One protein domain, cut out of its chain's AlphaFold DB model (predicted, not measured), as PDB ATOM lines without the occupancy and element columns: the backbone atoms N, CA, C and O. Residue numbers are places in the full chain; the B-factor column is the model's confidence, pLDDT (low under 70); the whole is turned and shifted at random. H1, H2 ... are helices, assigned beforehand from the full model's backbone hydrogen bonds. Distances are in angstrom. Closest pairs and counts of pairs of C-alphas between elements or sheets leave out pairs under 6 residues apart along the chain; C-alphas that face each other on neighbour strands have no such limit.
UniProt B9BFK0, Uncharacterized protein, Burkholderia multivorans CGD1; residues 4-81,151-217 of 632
ATOM      1  N   LEU A   4     -21.440  49.587  94.574       57.06
ATOM      2  CA  LEU A   4     -22.079  49.021  95.771       57.06
ATOM      3  C   LEU A   4     -21.083  48.340  96.726       57.06
ATOM      4  O   LEU A   4     -21.238  48.455  97.940       57.06
ATOM      5  N   ASP A   5     -20.045  47.680  96.197       58.78
ATOM      6  CA  ASP A   5     -18.979  47.080  97.015       58.78
ATOM      7  C   ASP A   5     -18.208  48.192  97.747       58.78
ATOM      8  O   ASP A   5     -17.995  48.124  98.959       58.78
ATOM      9  N   SER A   6     -17.875  49.273  97.026       58.31
ATOM     10  CA  SER A   6     -17.218  50.443  97.616       58.31
ATOM     11  C   SER A   6     -18.074  51.111  98.694       58.31
ATOM     12  O   SER A   6     -17.537  51.503  99.721       58.31
ATOM     13  N   LEU A   7     -19.398  51.197  98.508       56.00
ATOM     14  CA  LEU A   7     -20.318  51.832  99.457       56.00
ATOM     15  C   LEU A   7     -20.457  51.038 100.761       56.00
ATOM     16  O   LEU A   7     -20.504  51.646 101.827       56.00
ATOM     17  N   LYS A   8     -20.424  49.699 100.712       61.81
ATOM     18  CA  LYS A   8     -20.342  48.864 101.925       61.81
ATOM     19  C   LYS A   8     -19.055  49.149 102.711       61.81
ATOM     20  O   LYS A   8     -19.112  49.335 103.924       61.81
ATOM     21  N   LEU A   9     -17.927  49.314 102.014       60.28
ATOM     22  CA  LEU A   9     -16.651  49.780 102.584       60.28
ATOM     23  C   LEU A   9     -16.644  51.271 103.001       60.28
ATOM     24  O   LEU A   9     -15.648  51.741 103.552       60.28
ATOM     25  N   ARG A  10     -17.722  52.040 102.768       59.31
ATOM     26  CA  ARG A  10     -17.899  53.394 103.334       59.31
ATOM     27  C   ARG A  10     -18.762  53.437 104.597       59.31
ATOM     28  O   ARG A  10     -18.845  54.499 105.197       59.31
ATOM     29  N   LEU A  11     -19.391  52.322 104.977       58.72
ATOM     30  CA  LEU A  11     -20.346  52.243 106.094       58.72
ATOM     31  C   LEU A  11     -19.930  51.251 107.198       58.72
ATOM     32  O   LEU A  11     -20.560  51.201 108.250       58.72
ATOM     33  N   SER A  12     -18.885  50.454 106.973       68.88
ATOM     34  CA  SER A  12     -18.283  49.564 107.974       68.88
ATOM     35  C   SER A  12     -17.233  50.284 108.829       68.88
ATOM     36  O   SER A  12     -16.541  51.148 108.300       68.88
ATOM     37  N   SER A  13     -17.023  49.861 110.078       79.81
ATOM     38  CA  SER A  13     -16.029  50.456 110.986       79.81
ATOM     39  C   SER A  13     -14.590  50.427 110.446       79.81
ATOM     40  O   SER A  13     -14.046  49.366 110.125       79.81
ATOM     41  N   ASP A  14     -13.948  51.600 110.407       80.44
ATOM     42  CA  ASP A  14     -12.583  51.778 109.890       80.44
ATOM     43  C   ASP A  14     -11.544  50.966 110.684       80.44
ATOM     44  O   ASP A  14     -10.614  50.412 110.101       80.44
ATOM     45  N   GLU A  15     -11.727  50.804 111.999       83.62
ATOM     46  CA  GLU A  15     -10.870  49.956 112.844       83.62
ATOM     47  C   GLU A  15     -10.824  48.504 112.348       83.62
ATOM     48  O   GLU A  15      -9.750  47.911 112.247       83.62
ATOM     49  N   ARG A  16     -11.983  47.946 111.962       83.31
ATOM     50  CA  ARG A  16     -12.093  46.578 111.436       83.31
ATOM     51  C   ARG A  16     -11.468  46.463 110.045       83.31
ATOM     52  O   ARG A  16     -10.898  45.425 109.720       83.31
ATOM     53  N   GLN A  17     -11.521  47.527 109.237       85.81
ATOM     54  CA  GLN A  17     -10.793  47.582 107.965       85.81
ATOM     55  C   GLN A  17      -9.275  47.601 108.178       85.81
ATOM     56  O   GLN A  17      -8.564  46.839 107.525       85.81
ATOM     57  N   GLN A  18      -8.777  48.419 109.111       87.69
ATOM     58  CA  GLN A  18      -7.355  48.473 109.463       87.69
ATOM     59  C   GLN A  18      -6.863  47.142 110.052       87.69
ATOM     60  O   GLN A  18      -5.751  46.713 109.750       87.69
ATOM     61  N   GLU A  19      -7.677  46.446 110.851       87.81
ATOM     62  CA  GLU A  19      -7.325  45.121 111.375       87.81
ATOM     63  C   GLU A  19      -7.213  44.066 110.261       87.81
ATOM     64  O   GLU A  19      -6.219  43.339 110.197       87.81
ATOM     65  N   LEU A  20      -8.189  44.005 109.348       88.81
ATOM     66  CA  LEU A  20      -8.157  43.072 108.217       88.81
ATOM     67  C   LEU A  20      -7.017  43.396 107.240       88.81
ATOM     68  O   LEU A  20      -6.331  42.480 106.795       88.81
ATOM     69  N   ALA A  21      -6.725  44.677 107.000       88.38
ATOM     70  CA  ALA A  21      -5.570  45.118 106.218       88.38
ATOM     71  C   ALA A  21      -4.228  44.706 106.856       88.38
ATOM     72  O   ALA A  21      -3.341  44.212 106.161       88.38
ATOM     73  N   ARG A  22      -4.085  44.820 108.185       88.50
ATOM     74  CA  ARG A  22      -2.905  44.316 108.919       88.50
ATOM     75  C   ARG A  22      -2.757  42.798 108.780       88.50
ATOM     76  O   ARG A  22      -1.653  42.318 108.534       88.50
ATOM     77  N   ARG A  23      -3.854  42.040 108.899       89.69
ATOM     78  CA  ARG A  23      -3.852  40.577 108.706       89.69
ATOM     79  C   ARG A  23      -3.495  40.186 107.265       89.69
ATOM     80  O   ARG A  23      -2.697  39.275 107.076       89.69
ATOM     81  N   GLU A  24      -4.020  40.893 106.265       90.50
ATOM     82  CA  GLU A  24      -3.686  40.698 104.846       90.50
ATOM     83  C   GLU A  24      -2.200  40.979 104.565       90.50
ATOM     84  O   GLU A  24      -1.530  40.181 103.913       90.50
ATOM     85  N   ALA A  25      -1.651  42.070 105.108       88.44
ATOM     86  CA  ALA A  25      -0.238  42.407 104.957       88.44
ATOM     87  C   ALA A  25       0.689  41.349 105.588       88.44
ATOM     88  O   ALA A  25       1.632  40.905 104.935       88.44
ATOM     89  N   LEU A  26       0.381  40.878 106.802       89.69
ATOM     90  CA  LEU A  26       1.110  39.780 107.455       89.69
ATOM     91  C   LEU A  26       0.989  38.455 106.677       89.69
ATOM     92  O   LEU A  26       1.936  37.670 106.627       89.69
ATOM     93  N   LEU A  27      -0.160  38.192 106.044       89.81
ATOM     94  CA  LEU A  27      -0.362  37.026 105.180       89.81
ATOM     95  C   LEU A  27       0.498  37.117 103.909       89.81
ATOM     96  O   LEU A  27       1.082  36.113 103.502       89.81
ATOM     97  N   ARG A  28       0.631  38.310 103.313       89.00
ATOM     98  CA  ARG A  28       1.530  38.565 102.173       89.00
ATOM     99  C   ARG A  28       3.003  38.419 102.549       89.00
ATOM    100  O   ARG A  28       3.728  37.745 101.825       89.00
ATOM    101  N   GLU A  29       3.423  38.970 103.685       89.62
ATOM    102  CA  GLU A  29       4.784  38.817 104.217       89.62
ATOM    103  C   GLU A  29       5.131  37.333 104.423       89.62
ATOM    104  O   GLU A  29       6.177  36.865 103.975       89.62
ATOM    105  N   ARG A  30       4.213  36.543 104.998       90.12
ATOM    106  CA  ARG A  30       4.400  35.089 105.131       90.12
ATOM    107  C   ARG A  30       4.375  34.346 103.793       90.12
ATOM    108  O   ARG A  30       5.196  33.450 103.613       90.12
ATOM    109  N   LYS A  31       3.510  34.717 102.833       90.25
ATOM    110  CA  LYS A  31       3.550  34.172 101.455       90.25
ATOM    111  C   LYS A  31       4.932  34.421 100.820       90.25
ATOM    112  O   LYS A  31       5.512  33.491 100.264       90.25
ATOM    113  N   GLN A  32       5.492  35.624 100.963       90.81
ATOM    114  CA  GLN A  32       6.834  35.970 100.471       90.81
ATOM    115  C   GLN A  32       7.943  35.194 101.201       90.81
ATOM    116  O   GLN A  32       8.839  34.659 100.553       90.81
ATOM    117  N   ALA A  33       7.866  35.056 102.528       89.25
ATOM    118  CA  ALA A  33       8.819  34.260 103.303       89.25
ATOM    119  C   ALA A  33       8.780  32.764 102.930       89.25
ATOM    120  O   ALA A  33       9.828  32.122 102.840       89.25
ATOM    121  N   ALA A  34       7.594  32.210 102.652       90.19
ATOM    122  CA  ALA A  34       7.434  30.844 102.158       90.19
ATOM    123  C   ALA A  34       8.021  30.670 100.744       90.19
ATOM    124  O   ALA A  34       8.745  29.706 100.510       90.19
ATOM    125  N   GLN A  35       7.800  31.626  99.834       91.31
ATOM    126  CA  GLN A  35       8.408  31.633  98.494       91.31
ATOM    127  C   GLN A  35       9.940  31.739  98.553       91.31
ATOM    128  O   GLN A  35      10.639  30.973  97.891       91.31
ATOM    129  N   ALA A  36      10.480  32.622  99.396       89.69
ATOM    130  CA  ALA A  36      11.918  32.718  99.630       89.69
ATOM    131  C   ALA A  36      12.482  31.423 100.243       89.69
ATOM    132  O   ALA A  36      13.580  30.993  99.889       89.69
ATOM    133  N   ARG A  37      11.738  30.747 101.131       88.50
ATOM    134  CA  ARG A  37      12.123  29.424 101.650       88.50
ATOM    135  C   ARG A  37      12.100  28.353 100.558       88.50
ATOM    136  O   ARG A  37      13.017  27.543 100.516       88.50
ATOM    137  N   GLU A  38      11.114  28.359  99.664       92.12
ATOM    138  CA  GLU A  38      11.065  27.438  98.524       92.12
ATOM    139  C   GLU A  38      12.255  27.638  97.576       92.12
ATOM    140  O   GLU A  38      12.913  26.661  97.220       92.12
ATOM    141  N   GLN A  39      12.598  28.886  97.246       91.94
ATOM    142  CA  GLN A  39      13.793  29.218  96.460       91.94
ATOM    143  C   GLN A  39      15.082  28.750  97.154       91.94
ATOM    144  O   GLN A  39      15.936  28.140  96.517       91.94
ATOM    145  N   ASN A  40      15.206  28.955  98.470       88.88
ATOM    146  CA  ASN A  40      16.348  28.461  99.245       88.88
ATOM    147  C   ASN A  40      16.417  26.923  99.295       88.88
ATOM    148  O   ASN A  40      17.513  26.365  99.263       88.88
ATOM    149  N   ILE A  41      15.279  26.221  99.349       89.25
ATOM    150  CA  ILE A  41      15.234  24.752  99.274       89.25
ATOM    151  C   ILE A  41      15.624  24.275  97.870       89.25
ATOM    152  O   ILE A  41      16.419  23.349  97.765       89.25
ATOM    153  N   ALA A  42      15.149  24.928  96.805       90.56
ATOM    154  CA  ALA A  42      15.558  24.621  95.435       90.56
ATOM    155  C   ALA A  42      17.069  24.841  95.235       90.56
ATOM    156  O   ALA A  42      17.761  23.939  94.781       90.56
ATOM    157  N   TYR A  43      17.620  25.972  95.685       90.38
ATOM    158  CA  TYR A  43      19.064  26.225  95.646       90.38
ATOM    159  C   TYR A  43      19.865  25.182  96.453       90.38
ATOM    160  O   TYR A  43      20.895  24.696  95.986       90.38
ATOM    161  N   ARG A  44      19.366  24.753  97.624       86.38
ATOM    162  CA  ARG A  44      19.939  23.630  98.395       86.38
ATOM    163  C   ARG A  44      19.840  22.294  97.641       86.38
ATOM    164  O   ARG A  44      20.786  21.516  97.699       86.38
ATOM    165  N   GLU A  45      18.757  22.028  96.906       89.38
ATOM    166  CA  GLU A  45      18.600  20.846  96.036       89.38
ATOM    167  C   GLU A  45      19.567  20.847  94.843       89.38
ATOM    168  O   GLU A  45      19.937  19.774  94.360       89.38
ATOM    169  N   GLU A  46      19.992  22.019  94.370       89.62
ATOM    170  CA  GLU A  46      20.998  22.160  93.314       89.62
ATOM    171  C   GLU A  46      22.418  22.031  93.858       89.62
ATOM    172  O   GLU A  46      23.165  21.173  93.391       89.62
ATOM    173  N   GLN A  47      22.757  22.773  94.913       86.31
ATOM    174  CA  GLN A  47      24.048  22.662  95.596       86.31
ATOM    175  C   GLN A  47      24.311  21.252  96.149       86.31
ATOM    176  O   GLN A  47      25.454  20.801  96.165       86.31
ATOM    177  N   ALA A  48      23.272  20.495  96.520       86.94
ATOM    178  CA  ALA A  48      23.408  19.100  96.943       86.94
ATOM    179  C   ALA A  48      23.806  18.128  95.810       86.94
ATOM    180  O   ALA A  48      24.194  16.996  96.099       86.94
ATOM    181  N   LYS A  49      23.721  18.540  94.535       88.62
ATOM    182  CA  LYS A  49      24.254  17.778  93.388       88.62
ATOM    183  C   LYS A  49      25.777  17.915  93.286       88.62
ATOM    184  O   LYS A  49      26.434  16.987  92.830       88.62
ATOM    185  N   GLU A  50      26.310  19.066  93.699       89.44
ATOM    186  CA  GLU A  50      27.730  19.421  93.614       89.44
ATOM    187  C   GLU A  50      28.483  19.053  94.900       89.44
ATOM    188  O   GLU A  50      29.492  18.357  94.859       89.44
ATOM    189  N   ASN A  51      27.972  19.501  96.051       87.50
ATOM    190  CA  ASN A  51      28.616  19.402  97.361       87.50
ATOM    191  C   ASN A  51      27.603  18.990  98.456       87.50
ATOM    192  O   ASN A  51      27.295  19.788  99.350       87.50
ATOM    193  N   PRO A  52      27.081  17.744  98.434       83.06
ATOM    194  CA  PRO A  52      26.060  17.276  99.378       83.06
ATOM    195  C   PRO A  52      26.440  17.477 100.852       83.06
ATOM    196  O   PRO A  52      25.605  17.895 101.652       83.06
ATOM    197  N   GLN A  53      27.706  17.247 101.216       83.81
ATOM    198  CA  GLN A  53      28.170  17.379 102.599       83.81
ATOM    199  C   GLN A  53      28.088  18.823 103.121       83.81
ATOM    200  O   GLN A  53      27.577  19.040 104.215       83.81
ATOM    201  N   ALA A  54      28.481  19.818 102.317       84.56
ATOM    202  CA  ALA A  54      28.419  21.226 102.712       84.56
ATOM    203  C   ALA A  54      26.975  21.711 102.940       84.56
ATOM    204  O   ALA A  54      26.717  22.487 103.862       84.56
ATOM    205  N   VAL A  55      26.016  21.221 102.143       83.00
ATOM    206  CA  VAL A  55      24.585  21.522 102.321       83.00
ATOM    207  C   VAL A  55      24.050  20.914 103.622       83.00
ATOM    208  O   VAL A  55      23.327  21.583 104.363       83.00
ATOM    209  N   LEU A  56      24.430  19.674 103.938       83.12
ATOM    210  CA  LEU A  56      24.037  19.006 105.180       83.12
ATOM    211  C   LEU A  56      24.668  19.651 106.424       83.12
ATOM    212  O   LEU A  56      23.963  19.841 107.416       83.12
ATOM    213  N   ASP A  57      25.936  20.058 106.370       85.44
ATOM    214  CA  ASP A  57      26.593  20.754 107.481       85.44
ATOM    215  C   ASP A  57      25.972  22.145 107.715       85.44
ATOM    216  O   ASP A  57      25.726  22.527 108.861       85.44
ATOM    217  N   ALA A  58      25.603  22.867 106.649       82.69
ATOM    218  CA  ALA A  58      24.868  24.129 106.755       82.69
ATOM    219  C   ALA A  58      23.473  23.950 107.392       82.69
ATOM    220  O   ALA A  58      23.106  24.704 108.294       82.69
ATOM    221  N   ILE A  59      22.713  22.926 106.985       83.38
ATOM    222  CA  ILE A  59      21.395  22.624 107.573       83.38
ATOM    223  C   ILE A  59      21.526  22.202 109.044       83.38
ATOM    224  O   ILE A  59      20.714  22.612 109.876       83.38
ATOM    225  N   ARG A  60      22.561  21.428 109.396       87.94
ATOM    226  CA  ARG A  60      22.844  21.042 110.787       87.94
ATOM    227  C   ARG A  60      23.219  22.254 111.646       87.94
ATOM    228  O   ARG A  60      22.703  22.365 112.756       87.94
ATOM    229  N   ALA A  61      24.006  23.197 111.127       84.00
ATOM    230  CA  ALA A  61      24.329  24.448 111.821       84.00
ATOM    231  C   ALA A  61      23.098  25.361 112.021       84.00
ATOM    232  O   ALA A  61      22.915  25.925 113.101       84.00
ATOM    233  N   ASP A  62      22.217  25.477 111.020       80.94
ATOM    234  CA  ASP A  62      20.945  26.210 111.151       80.94
ATOM    235  C   ASP A  62      20.006  25.554 112.180       80.94
ATOM    236  O   ASP A  62      19.333  26.247 112.948       80.94
ATOM    237  N   ALA A  63      19.961  24.218 112.222       82.88
ATOM    238  CA  ALA A  63      19.178  23.469 113.201       82.88
ATOM    239  C   ALA A  63      19.732  23.617 114.630       82.88
ATOM    240  O   ALA A  63      18.950  23.773 115.567       82.88
ATOM    241  N   GLN A  64      21.060  23.624 114.794       83.12
ATOM    242  CA  GLN A  64      21.728  23.857 116.079       83.12
ATOM    243  C   GLN A  64      21.421  25.253 116.632       83.12
ATOM    244  O   GLN A  64      20.961  25.353 117.763       83.12
ATOM    245  N   ARG A  65      21.541  26.318 115.826       79.25
ATOM    246  CA  ARG A  65      21.196  27.689 116.260       79.25
ATOM    247  C   ARG A  65      19.748  27.807 116.741       79.25
ATOM    248  O   ARG A  65      19.491  28.372 117.799       79.25
ATOM    249  N   LYS A  66      18.800  27.210 116.011       79.06
ATOM    250  CA  LYS A  66      17.382  27.181 116.417       79.06
ATOM    251  C   LYS A  66      17.150  26.371 117.697       79.06
ATOM    252  O   LYS A  66      16.240  26.693 118.458       79.06
ATOM    253  N   ALA A  67      17.953  25.335 117.951       80.94
ATOM    254  CA  ALA A  67      17.928  24.607 119.217       80.94
ATOM    255  C   ALA A  67      18.493  25.461 120.367       80.94
ATOM    256  O   ALA A  67      17.843  25.557 121.402       80.94
ATOM    257  N   GLU A  68      19.620  26.150 120.162       82.12
ATOM    258  CA  GLU A  68      20.225  27.071 121.136       82.12
ATOM    259  C   GLU A  68      19.263  28.211 121.524       82.12
ATOM    260  O   GLU A  68      19.073  28.482 122.707       82.12
ATOM    261  N   GLU A  69      18.582  28.838 120.559       76.50
ATOM    262  CA  GLU A  69      17.539  29.852 120.807       76.50
ATOM    263  C   GLU A  69      16.342  29.268 121.593       76.50
ATOM    264  O   GLU A  69      15.831  29.874 122.545       76.50
ATOM    265  N   ALA A  70      15.922  28.047 121.245       76.12
ATOM    266  CA  ALA A  70      14.870  27.310 121.946       76.12
ATOM    267  C   ALA A  70      15.302  26.764 123.323       76.12
ATOM    268  O   ALA A  70      14.450  26.318 124.094       76.12
ATOM    269  N   GLU A  71      16.595  26.758 123.648       79.31
ATOM    270  CA  GLU A  71      17.129  26.411 124.968       79.31
ATOM    271  C   GLU A  71      17.371  27.651 125.826       79.31
ATOM    272  O   GLU A  71      17.021  27.633 127.001       79.31
ATOM    273  N   GLN A  72      17.841  28.762 125.252       73.69
ATOM    274  CA  GLN A  72      17.975  30.049 125.948       73.69
ATOM    275  C   GLN A  72      16.621  30.557 126.469       73.69
ATOM    276  O   GLN A  72      16.517  30.990 127.617       73.69
ATOM    277  N   THR A  73      15.561  30.432 125.667       69.25
ATOM    278  CA  THR A  73      14.184  30.754 126.085       69.25
ATOM    279  C   THR A  73      13.702  29.858 127.233       69.25
ATOM    280  O   THR A  73      13.212  30.366 128.243       69.25
ATOM    281  N   LYS A  74      13.921  28.538 127.153       78.19
ATOM    282  CA  LYS A  74      13.616  27.603 128.255       78.19
ATOM    283  C   LYS A  74      14.448  27.879 129.507       78.19
ATOM    284  O   LYS A  74      13.916  27.772 130.604       78.19
ATOM    285  N   ALA A  75      15.723  28.237 129.369       71.56
ATOM    286  CA  ALA A  75      16.613  28.550 130.484       71.56
ATOM    287  C   ALA A  75      16.175  29.833 131.206       71.56
ATOM    288  O   ALA A  75      16.114  29.848 132.435       71.56
ATOM    289  N   ALA A  76      15.772  30.868 130.460       62.97
ATOM    290  CA  ALA A  76      15.184  32.081 131.025       62.97
ATOM    291  C   ALA A  76      13.884  31.789 131.800       62.97
ATOM    292  O   ALA A  76      13.656  32.372 132.858       62.97
ATOM    293  N   ASP A  77      13.054  30.859 131.324       64.56
ATOM    294  CA  ASP A  77      11.829  30.433 132.016       64.56
ATOM    295  C   ASP A  77      12.055  29.383 133.117       64.56
ATOM    296  O   ASP A  77      11.189  29.197 133.977       64.56
ATOM    297  N   LYS A  78      13.206  28.703 133.126       73.75
ATOM    298  CA  LYS A  78      13.620  27.797 134.202       73.75
ATOM    299  C   LYS A  78      14.216  28.577 135.371       73.75
ATOM    300  O   LYS A  78      13.779  28.362 136.492       73.75
ATOM    301  N   LEU A  79      15.090  29.555 135.121       63.72
ATOM    302  CA  LEU A  79      15.633  30.446 136.160       63.72
ATOM    303  C   LEU A  79      14.523  31.146 136.963       63.72
ATOM    304  O   LEU A  79      14.592  31.193 138.186       63.72
ATOM    305  N   LYS A  80      13.449  31.598 136.301       55.62
ATOM    306  CA  LYS A  80      12.264  32.182 136.966       55.62
ATOM    307  C   LYS A  80      11.510  31.204 137.885       55.62
ATOM    308  O   LYS A  80      10.759  31.660 138.736       55.62
ATOM    309  N   ARG A  81      11.658  29.886 137.696       64.88
ATOM    310  CA  ARG A  81      11.008  28.838 138.511       64.88
ATOM    311  C   ARG A  81      11.934  28.246 139.568       64.88
ATOM    312  O   ARG A  81      11.485  28.005 140.680       64.88
ATOM    313  N   PRO A 151       4.865  54.953 113.505       61.00
ATOM    314  CA  PRO A 151       3.513  54.762 114.015       61.00
ATOM    315  C   PRO A 151       2.890  53.512 113.362       61.00
ATOM    316  O   PRO A 151       3.257  53.152 112.238       61.00
ATOM    317  N   PRO A 152       1.951  52.818 114.031       62.41
ATOM    318  CA  PRO A 152       1.434  51.532 113.567       62.41
ATOM    319  C   PRO A 152       0.675  51.690 112.244       62.41
ATOM    320  O   PRO A 152      -0.496  52.081 112.264       62.41
ATOM    321  N   ARG A 153       1.348  51.372 111.120       69.19
ATOM    322  CA  ARG A 153       0.948  51.687 109.733       69.19
ATOM    323  C   ARG A 153      -0.568  51.678 109.559       69.19
ATOM    324  O   ARG A 153      -1.209  50.625 109.563       69.19
ATOM    325  N   THR A 154      -1.122  52.878 109.427       76.94
ATOM    326  CA  THR A 154      -2.494  53.097 108.988       76.94
ATOM    327  C   THR A 154      -2.507  52.960 107.478       76.94
ATOM    328  O   THR A 154      -1.941  53.803 106.781       76.94
ATOM    329  N   TYR A 155      -3.116  51.896 106.973       81.50
ATOM    330  CA  TYR A 155      -3.234  51.699 105.537       81.50
ATOM    331  C   TYR A 155      -4.159  52.761 104.954       81.50
ATOM    332  O   TYR A 155      -5.227  53.039 105.514       81.50
ATOM    333  N   LEU A 156      -3.753  53.368 103.842       86.06
ATOM    334  CA  LEU A 156      -4.593  54.315 103.121       86.06
ATOM    335  C   LEU A 156      -5.826  53.587 102.581       86.06
ATOM    336  O   LEU A 156      -5.775  52.401 102.254       86.06
ATOM    337  N   ARG A 157      -6.945  54.303 102.429       78.62
ATOM    338  CA  ARG A 157      -8.206  53.711 101.951       78.62
ATOM    339  C   ARG A 157      -8.054  52.982 100.611       78.62
ATOM    340  O   ARG A 157      -8.751  52.005 100.361       78.62
ATOM    341  N   GLU A 158      -7.132  53.444  99.773       83.88
ATOM    342  CA  GLU A 158      -6.798  52.854  98.475       83.88
ATOM    343  C   GLU A 158      -5.972  51.562  98.605       83.88
ATOM    344  O   GLU A 158      -6.209  50.613  97.862       83.88
ATOM    345  N   GLU A 159      -5.084  51.467  99.602       85.06
ATOM    346  CA  GLU A 159      -4.383  50.223  99.954       85.06
ATOM    347  C   GLU A 159      -5.351  49.186 100.535       85.06
ATOM    348  O   GLU A 159      -5.282  48.011 100.188       85.06
ATOM    349  N   ILE A 160      -6.292  49.611 101.387       85.75
ATOM    350  CA  ILE A 160      -7.363  48.746 101.910       85.75
ATOM    351  C   ILE A 160      -8.264  48.275 100.760       85.75
ATOM    352  O   ILE A 160      -8.611  47.098 100.687       85.75
ATOM    353  N   ALA A 161      -8.612  49.169  99.832       83.25
ATOM    354  CA  ALA A 161      -9.418  48.848  98.661       83.25
ATOM    355  C   ALA A 161      -8.718  47.868  97.702       83.25
ATOM    356  O   ALA A 161      -9.389  46.990  97.159       83.25
ATOM    357  N   SER A 162      -7.401  47.984  97.497       86.25
ATOM    358  CA  SER A 162      -6.639  47.047  96.663       86.25
ATOM    359  C   SER A 162      -6.410  45.705  97.364       86.25
ATOM    360  O   SER A 162      -6.607  44.667  96.736       86.25
ATOM    361  N   MET A 163      -6.115  45.703  98.670       85.94
ATOM    362  CA  MET A 163      -6.066  44.492  99.499       85.94
ATOM    363  C   MET A 163      -7.390  43.729  99.485       85.94
ATOM    364  O   MET A 163      -7.400  42.527  99.235       85.94
ATOM    365  N   PHE A 164      -8.513  44.424  99.677       84.62
ATOM    366  CA  PHE A 164      -9.842  43.825  99.581       84.62
ATOM    367  C   PHE A 164     -10.145  43.317  98.164       84.62
ATOM    368  O   PHE A 164     -10.683  42.225  98.021       84.62
ATOM    369  N   ALA A 165      -9.801  44.063  97.108       83.81
ATOM    370  CA  ALA A 165     -10.023  43.603  95.735       83.81
ATOM    371  C   ALA A 165      -9.250  42.305  95.441       83.81
ATOM    372  O   ALA A 165      -9.856  41.313  95.046       83.81
ATOM    373  N   GLU A 166      -7.946  42.276  95.724       83.94
ATOM    374  CA  GLU A 166      -7.082  41.105  95.523       83.94
ATOM    375  C   GLU A 166      -7.525  39.900  96.370       83.94
ATOM    376  O   GLU A 166      -7.619  38.784  95.864       83.94
ATOM    377  N   ALA A 167      -7.895  40.117  97.636       80.25
ATOM    378  CA  ALA A 167      -8.406  39.066  98.519       80.25
ATOM    379  C   ALA A 167      -9.766  38.484  98.082       80.25
ATOM    380  O   ALA A 167     -10.160  37.414  98.559       80.25
ATOM    381  N   MET A 168     -10.487  39.176  97.196       78.19
ATOM    382  CA  MET A 168     -11.772  38.752  96.638       78.19
ATOM    383  C   MET A 168     -11.661  38.237  95.191       78.19
ATOM    384  O   MET A 168     -12.533  37.482  94.747       78.19
ATOM    385  N   ASP A 169     -10.595  38.578  94.462       75.94
ATOM    386  CA  ASP A 169     -10.357  38.178  93.072       75.94
ATOM    387  C   ASP A 169      -9.559  36.857  92.958       75.94
ATOM    388  O   ASP A 169      -8.432  36.797  92.479       75.94
ATOM    389  N   ARG A 170     -10.246  35.753  93.295       59.66
ATOM    390  CA  ARG A 170      -9.944  34.358  92.886       59.66
ATOM    391  C   ARG A 170      -8.597  33.727  93.316       59.66
ATOM    392  O   ARG A 170      -7.903  33.146  92.483       59.66
ATOM    393  N   ASP A 171      -8.357  33.583  94.617       54.44
ATOM    394  CA  ASP A 171      -7.582  32.427  95.117       54.44
ATOM    395  C   ASP A 171      -8.526  31.196  95.240       54.44
ATOM    396  O   ASP A 171      -9.473  31.190  96.028       54.44
ATOM    397  N   GLY A 172      -8.299  30.134  94.454       57.56
ATOM    398  CA  GLY A 172      -8.859  28.790  94.722       57.56
ATOM    399  C   GLY A 172     -10.352  28.529  94.431       57.56
ATOM    400  O   GLY A 172     -10.913  27.564  94.945       57.56
ATOM    401  N   GLY A 173     -11.027  29.352  93.623       62.00
ATOM    402  CA  GLY A 173     -12.363  29.050  93.063       62.00
ATOM    403  C   GLY A 173     -13.569  29.170  94.011       62.00
ATOM    404  O   GLY A 173     -14.702  29.278  93.534       62.00
ATOM    405  N   ARG A 174     -13.358  29.229  95.332       72.81
ATOM    406  CA  ARG A 174     -14.394  29.623  96.302       72.81
ATOM    407  C   ARG A 174     -14.760  31.094  96.094       72.81
ATOM    408  O   ARG A 174     -13.885  31.936  95.911       72.81
ATOM    409  N   ARG A 175     -16.057  31.413  96.127       78.12
ATOM    410  CA  ARG A 175     -16.550  32.798  96.105       78.12
ATOM    411  C   ARG A 175     -16.944  33.201  97.519       78.12
ATOM    412  O   ARG A 175     -17.954  32.721  98.023       78.12
ATOM    413  N   TYR A 176     -16.154  34.071  98.135       83.06
ATOM    414  CA  TYR A 176     -16.531  34.738  99.379       83.06
ATOM    415  C   TYR A 176     -17.506  35.891  99.083       83.06
ATOM    416  O   TYR A 176     -17.614  36.359  97.944       83.06
ATOM    417  N   GLU A 177     -18.216  36.369 100.101       84.50
ATOM    418  CA  GLU A 177     -19.076  37.548  99.979       84.50
ATOM    419  C   GLU A 177     -18.259  38.847  99.924       84.50
ATOM    420  O   GLU A 177     -17.231  38.981 100.584       84.50
ATOM    421  N   ARG A 178     -18.723  39.848  99.163       82.12
ATOM    422  CA  ARG A 178     -18.090  41.181  99.110       82.12
ATOM    423  C   ARG A 178     -18.518  42.045 100.304       82.12
ATOM    424  O   ARG A 178     -19.270  43.011 100.167       82.12
ATOM    425  N   ASN A 179     -18.054  41.646 101.482       85.38
ATOM    426  CA  ASN A 179     -18.183  42.312 102.779       85.38
ATOM    427  C   ASN A 179     -16.937  42.003 103.640       85.38
ATOM    428  O   ASN A 179     -16.089  41.196 103.258       85.38
ATOM    429  N   LEU A 180     -16.801  42.661 104.797       85.50
ATOM    430  CA  LEU A 180     -15.649  42.439 105.685       85.50
ATOM    431  C   LEU A 180     -15.592  41.005 106.232       85.50
ATOM    432  O   LEU A 180     -14.508  40.483 106.469       85.50
ATOM    433  N   ASP A 181     -16.743  40.360 106.399       86.94
ATOM    434  CA  ASP A 181     -16.850  38.992 106.905       86.94
ATOM    435  C   ASP A 181     -16.362  37.965 105.869       86.94
ATOM    436  O   ASP A 181     -15.580  37.075 106.199       86.94
ATOM    437  N   GLY A 182     -16.711  38.146 104.592       87.12
ATOM    438  CA  GLY A 182     -16.169  37.378 103.473       87.12
ATOM    439  C   GLY A 182     -14.671  37.609 103.251       87.12
ATOM    440  O   GLY A 182     -13.948  36.648 102.989       87.12
ATOM    441  N   TRP A 183     -14.169  38.834 103.451       88.94
ATOM    442  CA  TRP A 183     -12.723  39.101 103.446       88.94
ATOM    443  C   TRP A 183     -12.013  38.396 104.614       88.94
ATOM    444  O   TRP A 183     -11.000  37.729 104.402       88.94
ATOM    445  N   ALA A 184     -12.576  38.435 105.826       89.88
ATOM    446  CA  ALA A 184     -12.043  37.713 106.983       89.88
ATOM    447  C   ALA A 184     -12.008  36.186 106.762       89.88
ATOM    448  O   ALA A 184     -11.026  35.531 107.117       89.88
ATOM    449  N   LEU A 185     -13.039  35.621 106.123       90.12
ATOM    450  CA  LEU A 185     -13.071  34.213 105.710       90.12
ATOM    451  C   LEU A 185     -12.030  33.906 104.619       90.12
ATOM    452  O   LEU A 185     -11.347  32.887 104.714       90.12
ATOM    453  N   SER A 186     -11.853  34.796 103.636       90.69
ATOM    454  CA  SER A 186     -10.814  34.684 102.603       90.69
ATOM    455  C   SER A 186      -9.404  34.693 103.200       90.69
ATOM    456  O   SER A 186      -8.565  33.885 102.803       90.69
ATOM    457  N   ILE A 187      -9.127  35.567 104.176       90.06
ATOM    458  CA  ILE A 187      -7.873  35.552 104.946       90.06
ATOM    459  C   ILE A 187      -7.725  34.203 105.662       90.06
ATOM    460  O   ILE A 187      -6.720  33.527 105.469       90.06
ATOM    461  N   ALA A 188      -8.731  33.761 106.425       89.75
ATOM    462  CA  ALA A 188      -8.643  32.531 107.214       89.75
ATOM    463  C   ALA A 188      -8.419  31.260 106.367       89.75
ATOM    464  O   ALA A 188      -7.621  30.404 106.753       89.75
ATOM    465  N   ASP A 189      -9.076  31.125 105.208       89.69
ATOM    466  CA  ASP A 189      -8.846  29.994 104.295       89.69
ATOM    467  C   ASP A 189      -7.491  30.099 103.565       89.69
ATOM    468  O   ASP A 189      -6.812  29.081 103.417       89.69
ATOM    469  N   ARG A 190      -7.015  31.304 103.212       88.38
ATOM    470  CA  ARG A 190      -5.664  31.486 102.642       88.38
ATOM    471  C   ARG A 190      -4.548  31.275 103.669       88.38
ATOM    472  O   ARG A 190      -3.520  30.707 103.313       88.38
ATOM    473  N   GLU A 191      -4.744  31.610 104.947       91.50
ATOM    474  CA  GLU A 191      -3.810  31.212 106.009       91.50
ATOM    475  C   GLU A 191      -3.787  29.685 106.210       91.50
ATOM    476  O   GLU A 191      -2.748  29.116 106.546       91.50
ATOM    477  N   ARG A 192      -4.933  28.997 106.086       90.38
ATOM    478  CA  ARG A 192      -4.994  27.524 106.180       90.38
ATOM    479  C   ARG A 192      -4.229  26.874 105.033       90.38
ATOM    480  O   ARG A 192      -3.550  25.880 105.267       90.38
ATOM    481  N   GLU A 193      -4.324  27.433 103.830       89.88
ATOM    482  CA  GLU A 193      -3.561  26.962 102.675       89.88
ATOM    483  C   GLU A 193      -2.063  27.253 102.825       89.88
ATOM    484  O   GLU A 193      -1.246  26.355 102.641       89.88
ATOM    485  N   LEU A 194      -1.689  28.452 103.284       91.06
ATOM    486  CA  LEU A 194      -0.290  28.789 103.542       91.06
ATOM    487  C   LEU A 194       0.345  27.854 104.586       91.06
ATOM    488  O   LEU A 194       1.432  27.342 104.349       91.06
ATOM    489  N   ARG A 195      -0.370  27.503 105.666       91.88
ATOM    490  CA  ARG A 195       0.088  26.489 106.640       91.88
ATOM    491  C   ARG A 195       0.300  25.097 106.025       91.88
ATOM    492  O   ARG A 195       1.152  24.349 106.501       91.88
ATOM    493  N   ARG A 196      -0.451  24.720 104.978       92.12
ATOM    494  CA  ARG A 196      -0.220  23.464 104.227       92.12
ATOM    495  C   ARG A 196       1.037  23.559 103.370       92.12
ATOM    496  O   ARG A 196       1.800  22.602 103.325       92.12
ATOM    497  N   GLN A 197       1.262  24.707 102.731       91.06
ATOM    498  CA  GLN A 197       2.454  24.978 101.925       91.06
ATOM    499  C   GLN A 197       3.715  25.005 102.804       91.06
ATOM    500  O   GLN A 197       4.678  24.303 102.512       91.06
ATOM    501  N   GLU A 198       3.681  25.702 103.943       91.69
ATOM    502  CA  GLU A 198       4.736  25.695 104.968       91.69
ATOM    503  C   GLU A 198       5.064  24.260 105.432       91.69
ATOM    504  O   GLU A 198       6.234  23.872 105.463       91.69
ATOM    505  N   ALA A 199       4.042  23.439 105.712       91.31
ATOM    506  CA  ALA A 199       4.215  22.033 106.086       91.31
ATOM    507  C   ALA A 199       4.747  21.148 104.936       91.31
ATOM    508  O   ALA A 199       5.493  20.199 105.182       91.31
ATOM    509  N   ALA A 200       4.406  21.450 103.681       93.50
ATOM    510  CA  ALA A 200       4.958  20.767 102.512       93.50
ATOM    511  C   ALA A 200       6.445  21.112 102.305       93.50
ATOM    512  O   ALA A 200       7.244  20.212 102.050       93.50
ATOM    513  N   LEU A 201       6.838  22.377 102.501       91.25
ATOM    514  CA  LEU A 201       8.241  22.808 102.480       91.25
ATOM    515  C   LEU A 201       9.049  22.181 103.626       91.25
ATOM    516  O   LEU A 201      10.160  21.711 103.398       91.25
ATOM    517  N   ASP A 202       8.475  22.071 104.829       91.56
ATOM    518  CA  ASP A 202       9.054  21.308 105.944       91.56
ATOM    519  C   ASP A 202       9.342  19.845 105.571       91.56
ATOM    520  O   ASP A 202      10.369  19.292 105.965       91.56
ATOM    521  N   MET A 203       8.426  19.194 104.850       91.00
ATOM    522  CA  MET A 203       8.599  17.809 104.407       91.00
ATOM    523  C   MET A 203       9.597  17.694 103.248       91.00
ATOM    524  O   MET A 203      10.369  16.736 103.226       91.00
ATOM    525  N   ARG A 204       9.650  18.678 102.341       91.00
ATOM    526  CA  ARG A 204      10.649  18.769 101.261       91.00
ATOM    527  C   ARG A 204      12.064  18.952 101.817       91.00
ATOM    528  O   ARG A 204      12.964  18.219 101.423       91.00
ATOM    529  N   GLU A 205      12.252  19.839 102.795       90.19
ATOM    530  CA  GLU A 205      13.547  20.050 103.457       90.19
ATOM    531  C   GLU A 205      14.001  18.795 104.229       90.19
ATOM    532  O   GLU A 205      15.147  18.368 104.091       90.19
ATOM    533  N   LYS A 206      13.093  18.114 104.948       90.69
ATOM    534  CA  LYS A 206      13.380  16.811 105.590       90.69
ATOM    535  C   LYS A 206      13.734  15.720 104.572       90.69
ATOM    536  O   LYS A 206      14.633  14.921 104.830       90.69
ATOM    537  N   ALA A 207      13.056  15.681 103.423       90.25
ATOM    538  CA  ALA A 207      13.343  14.729 102.350       90.25
ATOM    539  C   ALA A 207      14.699  15.001 101.678       90.25
ATOM    540  O   ALA A 207      15.419  14.050 101.378       90.25
ATOM    541  N   LEU A 208      15.084  16.272 101.502       87.69
ATOM    542  CA  LEU A 208      16.424  16.658 101.055       87.69
ATOM    543  C   LEU A 208      17.496  16.183 102.047       87.69
ATOM    544  O   LEU A 208      18.449  15.536 101.619       87.69
ATOM    545  N   VAL A 209      17.326  16.422 103.353       89.44
ATOM    546  CA  VAL A 209      18.289  15.951 104.368       89.44
ATOM    547  C   VAL A 209      18.422  14.429 104.321       89.44
ATOM    548  O   VAL A 209      19.532  13.927 104.180       89.44
ATOM    549  N   ALA A 210      17.308  13.691 104.327       87.88
ATOM    550  CA  ALA A 210      17.329  12.228 104.257       87.88
ATOM    551  C   ALA A 210      17.947  11.691 102.950       87.88
ATOM    552  O   ALA A 210      18.598  10.647 102.953       87.88
ATOM    553  N   LYS A 211      17.772  12.397 101.823       88.88
ATOM    554  CA  LYS A 211      18.422  12.063 100.548       88.88
ATOM    555  C   LYS A 211      19.937  12.273 100.627       88.88
ATOM    556  O   LYS A 211      20.680  11.391 100.207       88.88
ATOM    557  N   ILE A 212      20.386  13.394 101.190       87.44
ATOM    558  CA  ILE A 212      21.811  13.706 101.357       87.44
ATOM    559  C   ILE A 212      22.477  12.730 102.340       87.44
ATOM    560  O   ILE A 212      23.559  12.227 102.050       87.44
ATOM    561  N   GLU A 213      21.827  12.398 103.458       86.69
ATOM    562  CA  GLU A 213      22.346  11.429 104.438       86.69
ATOM    563  C   GLU A 213      22.553  10.040 103.810       86.69
ATOM    564  O   GLU A 213      23.624   9.459 103.981       86.69
ATOM    565  N   ARG A 214      21.612   9.569 102.976       86.38
ATOM    566  CA  ARG A 214      21.788   8.352 102.156       86.38
ATOM    567  C   ARG A 214      22.933   8.480 101.147       86.38
ATOM    568  O   ARG A 214      23.743   7.568 101.031       86.38
ATOM    569  N   GLN A 215      23.024   9.599 100.420       84.44
ATOM    570  CA  GLN A 215      24.082   9.823  99.419       84.44
ATOM    571  C   GLN A 215      25.492   9.866 100.026       84.44
ATOM    572  O   GLN A 215      26.451   9.510  99.348       84.44
ATOM    573  N   LEU A 216      25.620  10.280 101.289       81.56
ATOM    574  CA  LEU A 216      26.885  10.320 102.028       81.56
ATOM    575  C   LEU A 216      27.161   9.038 102.840       81.56
ATOM    576  O   LEU A 216      28.184   8.964 103.516       81.56
ATOM    577  N   GLY A 217      26.258   8.051 102.823       76.75
ATOM    578  CA  GLY A 217      26.360   6.847 103.659       76.75
ATOM    579  C   GLY A 217      26.231   7.114 105.166       76.75
ATOM    580  O   GLY A 217      26.564   6.249 105.971       76.75
TER     581      GLY A 217
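Overview. This is residues 4 to 81 and 151 to 217 of the 632 residues of an uncharacterized protein of Burkholderia multivorans CGD1 (UniProt B9BFK0). What is the shape? Two long helices, H2 and H5, lie side by side; H3 folds back from H2's end, its residues 61 to 81 sticking out, and short H4 packs across the pair's other end. What makes it? The 145 printed residues have five named helices, H1 to H5 along the chain: all helix, loose, radius of gyration 21.1 A for the C-alphas, spanning 65 by 45 by 24 A.

Along the chain. Where is the longest helix? H2, residues 14 to 50, begins at C-alpha 14 (-12.583, 51.778, 109.890) and measures 54.2 A. And the others? H5, residues 180 to 215, measures 51.8 A and ends at C-alpha 215 (24.082, 9.823, 99.419). H3 is residues 52 to 81, 43.5 A; H4 157 to 168, 16.3 A; H1 4 to 8, 6.4 A.

Arrangement. How do H2 and H5 stand? They touch at a shallow tilt of 16 degrees, the same way, closest C-alphas Ala 34 and Glu 198, 6.5 A. What touches H2 besides? H3 makes a hairpin with it, closest C-alphas Ala 48 and Val 55, 6.0 A; H4 touches it with residues 160 to 164 alone, closest C-alphas Ala 21 and Ile 160, 5.9 A. Backbones? Every O i to N i+4 pair is within hydrogen-bond range in H1, H4 and H5, 31 of 33 in H2, 23 of 26 in H3.

Size, cuts and confidence. Any cut? Residues 82 to 150 are not printed; C-alphas 81 and 151 are 36.4 A apart. Low confidence? 22 residues are under 70, among them 4 to 12.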